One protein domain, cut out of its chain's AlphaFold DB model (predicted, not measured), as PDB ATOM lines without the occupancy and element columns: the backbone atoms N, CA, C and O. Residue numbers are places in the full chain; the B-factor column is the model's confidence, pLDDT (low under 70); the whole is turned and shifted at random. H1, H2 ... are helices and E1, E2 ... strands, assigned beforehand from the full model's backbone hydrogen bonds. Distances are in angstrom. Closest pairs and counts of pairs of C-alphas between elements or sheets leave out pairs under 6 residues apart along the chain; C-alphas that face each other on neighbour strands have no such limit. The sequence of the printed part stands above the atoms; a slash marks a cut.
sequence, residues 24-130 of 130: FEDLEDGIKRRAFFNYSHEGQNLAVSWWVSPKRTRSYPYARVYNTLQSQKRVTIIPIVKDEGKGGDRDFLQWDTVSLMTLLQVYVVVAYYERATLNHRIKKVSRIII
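Overview. This is residues 24 to 130 of the 130 residues of an uncharacterized protein of Sulfuracidifex tepidarius (UniProt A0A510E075). A curled five-stranded sheet, like part of a barrel left open between its edge strands E1 and E5, has the short helix H1 at the open side, with H2 over E2 and H3 over E4. The long loop between E3 and H3 sticks out at residues 84 to 89, and E5 is only loosely joined to E4. The printed part has 107 residues with three named helices and five named strands, in the order H1, E1, E2, H2, E3, H3, E4, E5; the sheet runs E1, E2, E3, E4, E5 and is mixed, as is the class, helices and strands. The whole is compact, with a radius of gyration of the C-alphas of 14.7 A, and spans 45 by 33 by 21 A.

Along the chain. H1, residues 27 to 33, begins at C-alpha 27 (-46.468, 2.240, 27.594). E1, residues 36 to 41, is 16.0 A long, and E2, residues 44 to 50, is 18.7 A. H2 holds residues 62 to 67. E3, residues 74 to 80, is 19.5 A long. H3, residues 95 to 103, is 12.2 A long. E4, residues 107 to 116, is the longest strand at 26.3 A, beginning at C-alpha 107 (-30.811, 3.910, 29.399). E5, residues 126 to 129, ends at C-alpha 129 (-43.553, 7.138, 18.445).

Arrangement. The sheet is strongly twisted. E1 and E2 form an antiparallel hairpin, with N 39 and O 46 2.7 A apart. E2 and E3 are parallel, with N 75 and O 47 at 2.9 A. E3 and E4 are parallel, with N 78 and O 109 at 2.9 A. E4 pairs in a staggered way, with E3 over residues 107 to 112 and with E5 over 112 to 116. E4 and E5 form an antiparallel hairpin with no backbone N and O within hydrogen-bond range; C-alphas 113 and 128 face each other at 5.1 A. E2, H2, E3 and E3, H3, E4 are strand-helix-strand units, two parallel neighbour strands with a helix between, each with a right-handed crossover. H2 and H3 on one face of the sheet make two layers. H2 is on the sheet at a height of 8.5 A, over E2, and runs along the strands, only just, at 29 degrees to E2 on the local plane; the closest C-alphas of H2 and E2 are those of Val 65 and Ser 49, 5.8 A. H3 is on the sheet at a height of 9.2 A over a local plane fitted to just 6 C-alphas, over E4, slantwise to the strands at 36 degrees to E4 on the local plane; the closest C-alphas of H3 and E4 are those of Met 101 and Tyr 107, 6.8 A. H1 is on the sheet; the closest C-alphas of H1 and E1 are those of Leu 27 and Tyr 39, 6.6 A, and H1 and E5 are near each other. H1, H2 and H3 are apart from one another. In H1, H2 and H3 every O i to N i+4 pair is within hydrogen-bond range.

Size, cuts and confidence. The C-alphas of Gly 43 and Gly 87 are the two farthest apart, at 47.9 A. The printed part has no cut and ends at Ile 130, the chain's last residue. The links E2 to H2 and E3 to H3 are long. The mean pLDDT of the printed part is 76.9, and it is under 70 at residues 53 to 61, 82 to 92 and 115 to 130.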
ATOM      1  N   PHE A  24     -47.837   0.585  34.947       93.50
ATOM      2  CA  PHE A  24     -48.611   0.442  33.719       93.50
ATOM      3  C   PHE A  24     -48.065  -0.730  32.898       93.50
ATOM      4  O   PHE A  24     -46.850  -0.918  32.814       93.50
ATOM      5  N   GLU A  25     -48.960  -1.501  32.286       93.12
ATOM      6  CA  GLU A  25     -48.610  -2.562  31.325       93.12
ATOM      7  C   GLU A  25     -48.571  -2.039  29.883       93.12
ATOM      8  O   GLU A  25     -47.839  -2.562  29.046       93.12
ATOM      9  N   ASP A  26     -49.324  -0.969  29.604       92.00
ATOM     10  CA  ASP A  26     -49.281  -0.236  28.342       92.00
ATOM     11  C   ASP A  26     -48.414   1.022  28.483       92.00
ATOM     12  O   ASP A  26     -48.654   1.898  29.325       92.00
ATOM     13  N   LEU A  27     -47.395   1.117  27.630       88.31
ATOM     14  CA  LEU A  27     -46.468   2.240  27.594       88.31
ATOM     15  C   LEU A  27     -47.169   3.529  27.143       88.31
ATOM     16  O   LEU A  27     -46.857   4.607  27.658       88.31
ATOM     17  N   GLU A  28     -48.119   3.434  26.206       88.31
ATOM     18  CA  GLU A  28     -48.813   4.604  25.668       88.31
ATOM     19  C   GLU A  28     -49.726   5.242  26.727       88.31
ATOM     20  O   GLU A  28     -49.718   6.468  26.895       88.31
ATOM     21  N   ASP A  29     -50.466   4.430  27.490       89.19
ATOM     22  CA  ASP A  29     -51.271   4.905  28.623       89.19
ATOM     23  C   ASP A  29     -50.398   5.538  29.721       89.19
ATOM     24  O   ASP A  29     -50.701   6.639  30.200       89.19
ATOM     25  N   GLY A  30     -49.260   4.914  30.054       88.62
ATOM     26  CA  GLY A  30     -48.304   5.447  31.028       88.62
ATOM     27  C   GLY A  30     -47.782   6.837  30.648       88.62
ATOM     28  O   GLY A  30     -47.815   7.764  31.463       88.62
ATOM     29  N   ILE A  31     -47.384   7.026  29.385       87.94
ATOM     30  CA  ILE A  31     -46.882   8.309  28.862       87.94
ATOM     31  C   ILE A  31     -47.959   9.395  28.880       87.94
ATOM     32  O   ILE A  31     -47.667  10.545  29.224       87.94
ATOM     33  N   LYS A  32     -49.208   9.056  28.536       87.06
ATOM     34  CA  LYS A  32     -50.330  10.011  28.534       87.06
ATOM     35  C   LYS A  32     -50.679  10.504  29.938       87.06
ATOM     36  O   LYS A  32     -51.090  11.655  30.089       87.06
ATOM     37  N   ARG A  33     -50.535   9.656  30.961       87.69
ATOM     38  CA  ARG A  33     -50.979   9.955  32.334       87.69
ATOM     39  C   ARG A  33     -49.888  10.495  33.246       87.69
ATOM     40  O   ARG A  33     -50.194  11.262  34.168       87.69
ATOM     41  N   ARG A  34     -48.639  10.063  33.053       89.69
ATOM     42  CA  ARG A  34     -47.530  10.330  33.976       89.69
ATOM     43  C   ARG A  34     -46.238  10.657  33.232       89.69
ATOM     44  O   ARG A  34     -45.939  10.149  32.160       89.69
ATOM     45  N   ALA A  35     -45.432  11.518  33.848       88.19
ATOM     46  CA  ALA A  35     -44.106  11.878  33.340       88.19
ATOM     47  C   ALA A  35     -43.007  10.885  33.774       88.19
ATOM     48  O   ALA A  35     -41.902  10.889  33.228       88.19
ATOM     49  N   PHE A  36     -43.305  10.070  34.788       91.50
ATOM     50  CA  PHE A  36     -42.473   8.993  35.306       91.50
ATOM     51  C   PHE A  36     -43.385   7.897  35.871       91.50
ATOM     52  O   PHE A  36     -44.383   8.210  36.519       91.50
ATOM     53  N   PHE A  37     -43.075   6.633  35.605       93.94
ATOM     54  CA  PHE A  37     -43.891   5.486  36.002       93.94
ATOM     55  C   PHE A  37     -43.079   4.189  35.934       93.94
ATOM     56  O   PHE A  37     -41.944   4.181  35.460       93.94
ATOM     57  N   ASN A  38     -43.641   3.093  36.432       94.25
ATOM     58  CA  ASN A  38     -43.099   1.758  36.239       94.25
ATOM     59  C   ASN A  38     -43.816   1.086  35.061       94.25
ATOM     60  O   ASN A  38     -45.039   1.025  35.028       94.25
ATOM     61  N   TYR A  39     -43.058   0.603  34.090       94.44
ATOM     62  CA  TYR A  39     -43.547  -0.161  32.956       94.44
ATOM     63  C   TYR A  39     -43.306  -1.644  33.228       94.44
ATOM     64  O   TYR A  39     -42.160  -2.049  33.433       94.44
ATOM     65  N   SER A  40     -44.381  -2.428  33.269       92.81
ATOM     66  CA  SER A  40     -44.332  -3.873  33.487       92.81
ATOM     67  C   SER A  40     -44.608  -4.596  32.176       92.81
ATOM     68  O   SER A  40     -45.696  -4.469  31.623       92.81
ATOM     69  N   HIS A  41     -43.644  -5.374  31.691       89.62
ATOM     70  CA  HIS A  41     -43.794  -6.181  30.484       89.62
ATOM     71  C   HIS A  41     -43.175  -7.561  30.699       89.62
ATOM     72  O   HIS A  41     -42.018  -7.659  31.105       89.62
ATOM     73  N   GLU A  42     -43.958  -8.619  30.471       87.62
ATOM     74  CA  GLU A  42     -43.518 -10.021  30.590       87.62
ATOM     75  C   GLU A  42     -42.789 -10.339  31.916       87.62
ATOM     76  O   GLU A  42     -41.773 -11.030  31.961       87.62
ATOM     77  N   GLY A  43     -43.288  -9.787  33.027       83.62
ATOM     78  CA  GLY A  43     -42.706  -9.987  34.359       83.62
ATOM     79  C   GLY A  43     -41.455  -9.151  34.652       83.62
ATOM     80  O   GLY A  43     -40.893  -9.256  35.743       83.62
ATOM     81  N   GLN A  44     -41.020  -8.290  33.728       87.94
ATOM     82  CA  GLN A  44     -39.948  -7.325  33.957       87.94
ATOM     83  C   GLN A  44     -40.508  -5.935  34.251       87.94
ATOM     84  O   GLN A  44     -41.369  -5.437  33.535       87.94
ATOM     85  N   ASN A  45     -39.952  -5.288  35.277       91.19
ATOM     86  CA  ASN A  45     -40.298  -3.926  35.670       91.19
ATOM     87  C   ASN A  45     -39.188  -2.946  35.280       91.19
ATOM     88  O   ASN A  45     -38.010  -3.159  35.587       91.19
ATOM     89  N   LEU A  46     -39.577  -1.868  34.609       93.44
ATOM     90  CA  LEU A  46     -38.710  -0.813  34.103       93.44
ATOM     91  C   LEU A  46     -39.223   0.527  34.615       93.44
ATOM     92  O   LEU A  46     -40.341   0.923  34.308       93.44
ATOM     93  N   ALA A  47     -38.404   1.284  35.342       94.50
ATOM     94  CA  ALA A  47     -38.792   2.647  35.680       94.50
ATOM     95  C   ALA A  47     -38.555   3.558  34.476       94.50
ATOM     96  O   ALA A  47     -37.414   3.827  34.094       94.50
ATOM     97  N   VAL A  48     -39.646   4.032  33.890       93.88
ATOM     98  CA  VAL A  48     -39.653   4.899  32.721       93.88
ATOM     99  C   VAL A  48     -39.825   6.336  33.181       93.88
ATOM    100  O   VAL A  48     -40.711   6.672  33.962       93.88
ATOM    101  N   SER A  49     -38.966   7.208  32.675       92.44
ATOM    102  CA  SER A  49     -39.129   8.658  32.732       92.44
ATOM    103  C   SER A  49     -39.175   9.190  31.310       92.44
ATOM    104  O   SER A  49     -38.546   8.627  30.418       92.44
ATOM    105  N   TRP A  50     -39.885  10.283  31.067       89.56
ATOM    106  CA  TRP A  50     -39.827  10.916  29.755       89.56
ATOM    107  C   TRP A  50     -39.880  12.431  29.840       89.56
ATOM    108  O   TRP A  50     -40.342  13.042  30.815       89.56
ATOM    109  N   TRP A  51     -39.342  13.069  28.811       85.19
ATOM    110  CA  TRP A  51     -39.313  14.515  28.741       85.19
ATOM    111  C   TRP A  51     -40.615  15.002  28.106       85.19
ATOM    112  O   TRP A  51     -40.791  14.926  26.899       85.19
ATOM    113  N   VAL A  52     -41.516  15.543  28.936       74.44
ATOM    114  CA  VAL A  52     -42.867  16.010  28.538       74.44
ATOM    115  C   VAL A  52     -42.857  16.977  27.352       74.44
ATOM    116  O   VAL A  52     -43.834  17.135  26.625       74.44
ATOM    117  N   SER A  53     -41.741  17.664  27.175       69.38
ATOM    118  CA  SER A  53     -41.524  18.571  26.077       69.38
ATOM    119  C   SER A  53     -40.192  18.262  25.407       69.38
ATOM    120  O   SER A  53     -39.264  17.801  26.082       69.38
ATOM    121  N   PRO A  54     -40.084  18.533  24.096       66.00
ATOM    122  CA  PRO A  54     -38.819  18.365  23.413       66.00
ATOM    123  C   PRO A  54     -37.759  19.257  24.046       66.00
ATOM    124  O   PRO A  54     -38.066  20.341  24.576       66.00
ATOM    125  N   LYS A  55     -36.504  18.794  23.970       58.88
ATOM    126  CA  LYS A  55     -35.322  19.608  24.285       58.88
ATOM    127  C   LYS A  55     -35.525  20.991  23.637       58.88
ATOM    128  O   LYS A  55     -35.860  21.039  22.464       58.88
ATOM    129  N   ARG A  56     -35.379  22.071  24.431       59.75
ATOM    130  CA  ARG A  56     -35.652  23.518  24.164       59.75
ATOM    131  C   ARG A  56     -36.912  24.110  24.810       59.75
ATOM    132  O   ARG A  56     -36.991  25.328  24.952       59.75
ATOM    133  N   THR A  57     -37.852  23.314  25.318       53.31
ATOM    134  CA  THR A  57     -38.932  23.876  26.154       53.31
ATOM    135  C   THR A  57     -38.423  23.983  27.599       53.31
ATOM    136  O   THR A  57     -37.913  23.001  28.125       53.31
ATOM    137  N   ARG A  58     -38.517  25.161  28.242       52.31
ATOM    138  CA  ARG A  58     -37.895  25.551  29.544       52.31
ATOM    139  C   ARG A  58     -38.165  24.644  30.766       52.31
ATOM    140  O   ARG A  58     -37.791  24.994  31.882       52.31
ATOM    141  N   SER A  59     -38.828  23.505  30.607       56.66
ATOM    142  CA  SER A  59     -39.029  22.529  31.672       56.66
ATOM    143  C   SER A  59     -37.740  21.749  31.921       56.66
ATOM    144  O   SER A  59     -37.298  21.012  31.048       56.66
ATOM    145  N   TYR A  60     -37.168  21.876  33.120       57.31
ATOM    146  CA  TYR A  60     -35.990  21.119  33.546       57.31
ATOM    147  C   TYR A  60     -36.294  19.607  33.550       57.31
ATOM    148  O   TYR A  60     -37.056  19.138  34.401       57.31
ATOM    149  N   PRO A  61     -35.758  18.819  32.602       66.25
ATOM    150  CA  PRO A  61     -36.221  17.450  32.397       66.25
ATOM    151  C   PRO A  61     -35.589  16.449  33.378       66.25
ATOM    152  O   PRO A  61     -36.195  15.419  33.672       66.25
ATOM    153  N   TYR A  62     -34.419  16.776  33.937       73.62
ATOM    154  CA  TYR A  62     -33.637  15.884  34.801       73.62
ATOM    155  C   TYR A  62     -34.327  15.523  36.122       73.62
ATOM    156  O   TYR A  62     -34.115  14.429  36.634       73.62
ATOM    157  N   ALA A  63     -35.212  16.379  36.648       79.25
ATOM    158  CA  ALA A  63     -35.947  16.078  37.880       79.25
ATOM    159  C   ALA A  63     -36.759  14.770  37.779       79.25
ATOM    160  O   ALA A  63     -36.900  14.041  38.755       79.25
ATOM    161  N   ARG A  64     -37.251  14.432  36.580       84.81
ATOM    162  CA  ARG A  64     -38.039  13.210  36.340       84.81
ATOM    163  C   ARG A  64     -37.181  11.951  36.323       84.81
ATOM    164  O   ARG A  64     -37.660  10.898  36.718       84.81
ATOM    165  N   VAL A  65     -35.929  12.076  35.891       87.94
ATOM    166  CA  VAL A  65     -34.948  10.985  35.929       87.94
ATOM    167  C   VAL A  65     -34.591  10.665  37.379       87.94
ATOM    168  O   VAL A  65     -34.492   9.504  37.756       87.94
ATOM    169  N   TYR A  66     -34.477  11.682  38.236       88.81
ATOM    170  CA  TYR A  66     -34.209  11.455  39.657       88.81
ATOM    171  C   TYR A  66     -35.336  10.703  40.367       88.81
ATOM    172  O   TYR A  66     -35.064   9.845  41.203       88.81
ATOM    173  N   ASN A  67     -36.588  10.928  39.971       88.81
ATOM    174  CA  ASN A  67     -37.741  10.212  40.523       88.81
ATOM    175  C   ASN A  67     -37.718   8.698  40.241       88.81
ATOM    176  O   ASN A  67     -38.324   7.926  40.988       88.81
ATOM    177  N   THR A  68     -37.015   8.257  39.193       90.81
ATOM    178  CA  THR A  68     -36.904   6.840  38.824       90.81
ATOM    179  C   THR A  68     -35.663   6.155  39.397       90.81
ATOM    180  O   THR A  68     -35.525   4.941  39.242       90.81
ATOM    181  N   LEU A  69     -34.799   6.872  40.132       88.62
ATOM    182  CA  LEU A  69     -33.565   6.315  40.711       88.62
ATOM    183  C   LEU A  69     -33.787   5.204  41.750       88.62
ATOM    184  O   LEU A  69     -32.850   4.469  42.038       88.62
ATOM    185  N   GLN A  70     -35.003   5.045  42.283       87.44
ATOM    186  CA  GLN A  70     -35.348   3.931  43.182       87.44
ATOM    187  C   GLN A  70     -35.348   2.559  42.497       87.44
ATOM    188  O   GLN A  70     -35.337   1.544  43.186       87.44
ATOM    189  N   SER A  71     -35.420   2.511  41.163       89.25
ATOM    190  CA  SER A  71     -35.493   1.255  40.418       89.25
ATOM    191  C   SER A  71     -34.125   0.814  39.917       89.25
ATOM    192  O   SER A  71     -33.279   1.631  39.569       89.25
ATOM    193  N   GLN A  72     -33.923  -0.497  39.812       88.19
ATOM    194  CA  GLN A  72     -32.689  -1.067  39.282       88.19
ATOM    195  C   GLN A  72     -32.571  -0.844  37.766       88.19
ATOM    196  O   GLN A  72     -31.537  -0.367  37.291       88.19
ATOM    197  N   LYS A  73     -33.643  -1.127  37.011       92.75
ATOM    198  CA  LYS A  73     -33.709  -0.927  35.556       92.75
ATOM    199  C   LYS A  73     -34.437   0.380  35.243       92.75
ATOM    200  O   LYS A  73     -35.607   0.546  35.593       92.75
ATOM    201  N   ARG A  74     -33.735   1.314  34.602       93.56
ATOM    202  CA  ARG A  74     -34.174   2.706  34.430       93.56
ATOM    203  C   ARG A  74     -34.020   3.147  32.986       93.56
ATOM    204  O   ARG A  74     -32.946   2.995  32.412       93.56
ATOM    205  N   VAL A  75     -35.071   3.734  32.431       94.38
ATOM    206  CA  VAL A  75     -35.098   4.225  31.054       94.38
ATOM    207  C   VAL A  75     -35.578   5.673  31.046       94.38
ATOM    208  O   VAL A  75     -36.487   6.052  31.791       94.38
ATOM    209  N   THR A  76     -34.966   6.504  30.207       92.81
ATOM    210  CA  THR A  76     -35.448   7.849  29.911       92.81
ATOM    211  C   THR A  76     -35.716   8.013  28.424       92.81
ATOM    212  O   THR A  76     -34.876   7.674  27.594       92.81
ATOM    213  N   ILE A  77     -36.895   8.533  28.090       91.19
ATOM    214  CA  ILE A  77     -37.300   8.820  26.716       91.19
ATOM    215  C   ILE A  77     -37.125  10.320  26.474       91.19
ATOM    216  O   ILE A  77     -37.746  11.152  27.146       91.19
ATOM    217  N   ILE A  78     -36.277  10.663  25.508       87.69
ATOM    218  CA  ILE A  78     -35.997  12.039  25.097       87.69
ATOM    219  C   ILE A  78     -36.634  12.253  23.720       87.69
ATOM    220  O   ILE A  78     -36.096  11.759  22.728       87.69
ATOM    221  N   PRO A  79     -37.761  12.982  23.628       83.00
ATOM    222  CA  PRO A  79     -38.333  13.348  22.355       83.00
ATOM    223  C   PRO A  79     -37.519  14.477  21.726       83.00
ATOM    224  O   PRO A  79     -37.296  15.534  22.332       83.00
ATOM    225  N   ILE A  80     -37.102  14.254  20.489       79.06
ATOM    226  CA  ILE A  80     -36.427  15.225  19.641       79.06
ATOM    227  C   ILE A  80     -37.386  15.701  18.549       79.06
ATOM    228  O   ILE A  80     -38.142  14.925  17.961       79.06
ATOM    229  N   VAL A  81     -37.381  17.006  18.296       74.62
ATOM    230  CA  VAL A  81     -38.021  17.592  17.117       74.62
ATOM    231  C   VAL A  81     -36.911  17.835  16.112       74.62
ATOM    232  O   VAL A  81     -35.896  18.434  16.456       74.62
ATOM    233  N   LYS A  82     -37.100  17.361  14.882       67.56
ATOM    234  CA  LYS A  82     -36.219  17.728  13.780       67.56
ATOM    235  C   LYS A  82     -36.587  19.148  13.350       67.56
ATOM    236  O   LYS A  82     -37.648  19.341  12.763       67.56
ATOM    237  N   ASP A  83     -35.760  20.129  13.691       60.53
ATOM    238  CA  ASP A  83     -35.901  21.486  13.164       60.53
ATOM    239  C   ASP A  83     -35.019  21.621  11.913       60.53
ATOM    240  O   ASP A  83     -33.799  21.733  11.996       60.53
ATOM    241  N   GLU A  84     -35.635  21.527  10.731       56.41
ATOM    242  CA  GLU A  84     -34.992  21.802   9.433       56.41
ATOM    243  C   GLU A  84     -35.288  23.236   8.962       56.41
ATOM    244  O   GLU A  84     -35.440  23.508   7.769       56.41
ATOM    245  N   GLY A  85     -35.441  24.179   9.894       53.22
ATOM    246  CA  GLY A  85     -35.686  25.575   9.570       53.22
ATOM    247  C   GLY A  85     -34.591  26.174   8.680       53.22
ATOM    248  O   GLY A  85     -33.396  25.968   8.888       53.22
ATOM    249  N   LYS A  86     -35.008  27.012   7.722       52.56
ATOM    250  CA  LYS A  86     -34.171  27.746   6.746       52.56
ATOM    251  C   LYS A  86     -32.999  28.544   7.366       52.56
ATOM    252  O   LYS A  86     -32.099  28.949   6.641       52.56
ATOM    253  N   GLY A  87     -33.029  28.787   8.684       59.47
ATOM    254  CA  GLY A  87     -32.003  29.489   9.469       59.47
ATOM    255  C   GLY A  87     -30.961  28.599  10.164       59.47
ATOM    256  O   GLY A  87     -30.035  29.140  10.757       59.47
ATOM    257  N   GLY A  88     -31.077  27.266  10.085       54.72
ATOM    258  CA  GLY A  88     -30.011  26.337  10.479       54.72
ATOM    259  C   GLY A  88     -29.683  26.285  11.974       54.72
ATOM    260  O   GLY A  88     -28.534  26.002  12.321       54.72
ATOM    261  N   ASP A  89     -30.645  26.553  12.862       56.94
ATOM    262  CA  ASP A  89     -30.410  26.415  14.302       56.94
ATOM    263  C   ASP A  89     -30.277  24.917  14.629       56.94
ATOM    264  O   ASP A  89     -31.224  24.139  14.520       56.94
ATOM    265  N   ARG A  90     -29.049  24.476  14.916       57.31
ATOM    266  CA  ARG A  90     -28.731  23.049  15.045       57.31
ATOM    267  C   ARG A  90     -29.174  22.530  16.412       57.31
ATOM    268  O   ARG A  90     -28.433  22.624  17.390       57.31
ATOM    269  N   ASP A  91     -30.369  21.959  16.472       59.09
ATOM    270  CA  ASP A  91     -30.877  21.275  17.662       59.09
ATOM    271  C   ASP A  91     -30.209  19.902  17.833       59.09
ATOM    272  O   ASP A  91     -30.714  18.862  17.414       59.09
ATOM    273  N   PHE A  92     -29.034  19.895  18.467       69.06
ATOM    274  CA  PHE A  92     -28.335  18.667  18.831       69.06
ATOM    275  C   PHE A  92     -28.674  18.216  20.252       69.06
ATOM    276  O   PHE A  92     -28.665  18.997  21.210       69.06
ATOM    277  N   LEU A  93     -28.874  16.909  20.414       76.94
ATOM    278  CA  LEU A  93     -28.707  16.276  21.714       76.94
ATOM    279  C   LEU A  93     -27.211  16.298  22.055       76.94
ATOM    280  O   LEU A  93     -26.421  15.580  21.449       76.94
ATOM    281  N   GLN A  94     -26.820  17.149  23.002       80.19
ATOM    282  CA  GLN A  94     -25.428  17.231  23.445       80.19
ATOM    283  C   GLN A  94     -24.987  15.908  24.077       80.19
ATOM    284  O   GLN A  94     -25.721  15.320  24.879       80.19
ATOM    285  N   TRP A  95     -23.761  15.486  23.766       83.50
ATOM    286  CA  TRP A  95     -23.157  14.266  24.304       83.50
ATOM    287  C   TRP A  95     -23.118  14.245  25.839       83.50
ATOM    288  O   TRP A  95     -23.288  13.188  26.446       83.50
ATOM    289  N   ASP A  96     -23.003  15.411  26.477       85.88
ATOM    290  CA  ASP A  96     -23.033  15.547  27.938       85.88
ATOM    291  C   ASP A  96     -24.338  15.013  28.547       85.88
ATOM    292  O   ASP A  96     -24.333  14.436  29.632       85.88
ATOM    293  N   THR A  97     -25.465  15.150  27.834       84.75
ATOM    294  CA  THR A  97     -26.764  14.634  28.300       84.75
ATOM    295  C   THR A  97     -26.759  13.109  28.322       84.75
ATOM    296  O   THR A  97     -27.183  12.512  29.308       84.75
ATOM    297  N   VAL A  98     -26.261  12.476  27.257       87.06
ATOM    298  CA  VAL A  98     -26.166  11.010  27.173       87.06
ATOM    299  C   VAL A  98     -25.165  10.490  28.203       87.06
ATOM    300  O   VAL A  98     -25.489   9.581  28.961       87.06
ATOM    301  N   SER A  99     -24.003  11.137  28.311       90.00
ATOM    302  CA  SER A  99     -22.952  10.781  29.271       90.00
ATOM    303  C   SER A  99     -23.445  10.831  30.716       90.00
ATOM    304  O   SER A  99     -23.190   9.911  31.491       90.00
ATOM    305  N   LEU A 100     -24.205  11.869  31.079       89.38
ATOM    306  CA  LEU A 100     -24.809  11.981  32.406       89.38
ATOM    307  C   LEU A 100     -25.827  10.863  32.672       89.38
ATOM    308  O   LEU A 100     -25.862  10.316  33.771       89.38
ATOM    309  N   MET A 101     -26.645  10.498  31.681       91.00
ATOM    310  CA  MET A 101     -27.592   9.387  31.826       91.00
ATOM    311  C   MET A 101     -26.869   8.056  32.021       91.00
ATOM    312  O   MET A 101     -27.229   7.292  32.917       91.00
ATOM    313  N   THR A 102     -25.799   7.813  31.264       90.44
ATOM    314  CA  THR A 102     -24.951   6.629  31.429       90.44
ATOM    315  C   THR A 102     -24.303   6.582  32.812       90.44
ATOM    316  O   THR A 102     -24.343   5.535  33.456       90.44
ATOM    317  N   LEU A 103     -23.784   7.709  33.317       92.94
ATOM    318  CA  LEU A 103     -23.234   7.808  34.676       92.94
ATOM    319  C   LEU A 103     -24.273   7.428  35.743       92.94
ATOM    320  O   LEU A 103     -23.952   6.762  36.724       92.94
ATOM    321  N   LEU A 104     -25.532   7.815  35.534       91.44
ATOM    322  CA  LEU A 104     -26.653   7.490  36.416       91.44
ATOM    323  C   LEU A 104     -27.241   6.086  36.179       91.44
ATOM    324  O   LEU A 104     -28.223   5.732  36.833       91.44
ATOM    325  N   GLN A 105     -26.654   5.289  35.276       93.69
ATOM    326  CA  GLN A 105     -27.147   3.970  34.854       93.69
ATOM    327  C   GLN A 105     -28.588   4.016  34.316       93.69
ATOM    328  O   GLN A 105     -29.409   3.136  34.587       93.69
ATOM    329  N   VAL A 106     -28.907   5.072  33.567       93.31
ATOM    330  CA  VAL A 106     -30.198   5.274  32.910       93.31
ATOM    331  C   VAL A 106     -30.022   5.063  31.411       93.31
ATOM    332  O   VAL A 106     -29.222   5.741  30.767       93.31
ATOM    333  N   TYR A 107     -30.789   4.136  30.842       93.69
ATOM    334  CA  TYR A 107     -30.811   3.910  29.399       93.69
ATOM    335  C   TYR A 107     -31.544   5.055  28.699       93.69
ATOM    336  O   TYR A 107     -32.623   5.460  29.133       93.69
ATOM    337  N   VAL A 108     -30.971   5.574  27.615       91.38
ATOM    338  CA  VAL A 108     -31.558   6.678  26.847       91.38
ATOM    339  C   VAL A 108     -32.225   6.130  25.596       91.38
ATOM    340  O   VAL A 108     -31.570   5.506  24.768       91.38
ATOM    341  N   VAL A 109     -33.515   6.413  25.444       91.75
ATOM    342  CA  VAL A 109     -34.280   6.171  24.221       91.75
ATOM    343  C   VAL A 109     -34.542   7.519  23.566       91.75
ATOM    344  O   VAL A 109     -35.162   8.404  24.159       91.75
ATOM    345  N   VAL A 110     -34.043   7.695  22.347       87.44
ATOM    346  CA  VAL A 110     -34.292   8.902  21.556       87.44
ATOM    347  C   VAL A 110     -35.532   8.651  20.713       87.44
ATOM    348  O   VAL A 110     -35.526   7.773  19.858       87.44
ATOM    349  N   ALA A 111     -36.586   9.421  20.962       85.56
ATOM    350  CA  ALA A 111     -37.847   9.304  20.241       85.56
ATOM    351  C   ALA A 111     -38.058  10.530  19.350       85.56
ATOM    352  O   ALA A 111     -37.595  11.621  19.677       85.56
ATOM    353  N   TYR A 112     -38.776  10.386  18.242       80.00
ATOM    354  CA  TYR A 112     -39.079  11.498  17.342       80.00
ATOM    355  C   TYR A 112     -40.585  11.657  17.160       80.00
ATOM    356  O   TYR A 112     -41.380  10.739  17.375       80.00
ATOM    357  N   TYR A 113     -40.992  12.862  16.781       75.50
ATOM    358  CA  TYR A 113     -42.379  13.137  16.436       75.50
ATOM    359  C   TYR A 113     -42.632  12.752  14.980       75.50
ATOM    360  O   TYR A 113     -42.019  13.321  14.081       75.50
ATOM    361  N   GLU A 114     -43.541  11.805  14.748       74.38
ATOM    362  CA  GLU A 114     -43.923  11.386  13.391       74.38
ATOM    363  C   GLU A 114     -45.023  12.290  12.815       74.38
ATOM    364  O   GLU A 114     -44.947  12.735  11.672       74.38
ATOM    365  N   ARG A 115     -46.059  12.592  13.611       69.19
ATOM    366  CA  ARG A 115     -47.210  13.399  13.181       69.19
ATOM    367  C   ARG A 115     -47.586  14.422  14.241       69.19
ATOM    368  O   ARG A 115     -47.744  14.096  15.419       69.19
ATOM    369  N   ALA A 116     -47.789  15.656  13.799       62.88
ATOM    370  CA  ALA A 116     -48.355  16.724  14.609       62.88
ATOM    371  C   ALA A 116     -49.794  16.991  14.150       62.88
ATOM    372  O   ALA A 116     -50.037  17.214  12.966       62.88
ATOM    373  N   THR A 117     -50.753  16.977  15.074       55.56
ATOM    374  CA  THR A 117     -52.135  17.385  14.799       55.56
ATOM    375  C   THR A 117     -52.377  18.793  15.333       55.56
ATOM    376  O   THR A 117     -51.914  19.172  16.413       55.56
ATOM    377  N   LEU A 118     -53.093  19.605  14.554       47.41
ATOM    378  CA  LEU A 118     -53.371  20.994  14.902       47.41
ATOM    379  C   LEU A 118     -54.445  21.041  16.002       47.41
ATOM    380  O   LEU A 118     -55.586  20.618  15.807       47.41
ATOM    381  N   ASN A 119     -54.072  21.527  17.186       44.03
ATOM    382  CA  ASN A 119     -54.977  21.592  18.332       44.03
ATOM    383  C   ASN A 119     -55.977  22.761  18.167       44.03
ATOM    384  O   ASN A 119     -55.599  23.922  18.338       44.03
ATOM    385  N   HIS A 120     -57.244  22.456  17.856       46.78
ATOM    386  CA  HIS A 120     -58.302  23.431  17.525       46.78
ATOM    387  C   HIS A 120     -58.779  24.290  18.714       46.78
ATOM    388  O   HIS A 120     -59.515  25.253  18.520       46.78
ATOM    389  N   ARG A 121     -58.347  23.977  19.944       52.06
ATOM    390  CA  ARG A 121     -58.647  24.757  21.162       52.06
ATOM    391  C   ARG A 121     -57.506  25.675  21.623       52.06
ATOM    392  O   ARG A 121     -57.642  26.300  22.665       52.06
ATOM    393  N   ILE A 122     -56.437  25.805  20.824       49.69
ATOM    394  CA  ILE A 122     -55.145  26.463  21.118       49.69
ATOM    395  C   ILE A 122     -54.142  25.533  21.852       49.69
ATOM    396  O   ILE A 122     -54.284  25.234  23.031       49.69
ATOM    397  N   LYS A 123     -53.062  25.188  21.119       42.75
ATOM    398  CA  LYS A 123     -51.699  24.718  21.508       42.75
ATOM    399  C   LYS A 123     -51.465  23.262  21.999       42.75
ATOM    400  O   LYS A 123     -51.971  22.824  23.018       42.75
ATOM    401  N   LYS A 124     -50.568  22.585  21.252       42.84
ATOM    402  CA  LYS A 124     -49.789  21.336  21.475       42.84
ATOM    403  C   LYS A 124     -50.528  20.037  21.845       42.84
ATOM    404  O   LYS A 124     -50.890  19.828  22.993       42.84
ATOM    405  N   VAL A 125     -50.536  19.097  20.894       46.03
ATOM    406  CA  VAL A 125     -50.434  17.653  21.162       46.03
ATOM    407  C   VAL A 125     -49.489  17.066  20.120       46.03
ATOM    408  O   VAL A 125     -49.636  17.300  18.924       46.03
ATOM    409  N   SER A 126     -48.474  16.358  20.585       47.44
ATOM    410  CA  SER A 126     -47.406  15.821  19.756       47.44
ATOM    411  C   SER A 126     -47.280  14.340  20.092       47.44
ATOM    412  O   SER A 126     -46.939  14.000  21.225       47.44
ATOM    413  N   ARG A 127     -47.653  13.478  19.140       44.22
ATOM    414  CA  ARG A 127     -47.635  12.020  19.293       44.22
ATOM    415  C   ARG A 127     -46.187  11.551  19.172       44.22
ATOM    416  O   ARG A 127     -45.566  11.759  18.132       44.22
ATOM    417  N   ILE A 128     -45.646  11.001  20.254       47.78
ATOM    418  CA  ILE A 128     -44.312  10.396  20.272       47.78
ATOM    419  C   ILE A 128     -44.482   8.951  19.817       47.78
ATOM    420  O   ILE A 128     -45.316   8.240  20.377       47.78
ATOM    421  N   ILE A 129     -43.726   8.547  18.802       48.50
ATOM    422  CA  ILE A 129     -43.553   7.138  18.445       48.50
ATOM    423  C   ILE A 129     -42.212   6.709  19.035       48.50
ATOM    424  O   ILE A 129     -41.230   7.447  18.922       48.50
ATOM    425  N   ILE A 130     -42.227   5.583  19.744       42.72
ATOM    426  CA  ILE A 130     -41.078   4.992  20.439       42.72
ATOM    427  C   ILE A 130     -40.570   3.828  19.608       42.72
ATOM    428  O   ILE A 130     -41.432   3.049  19.143       42.72
TER     429      ILE A 130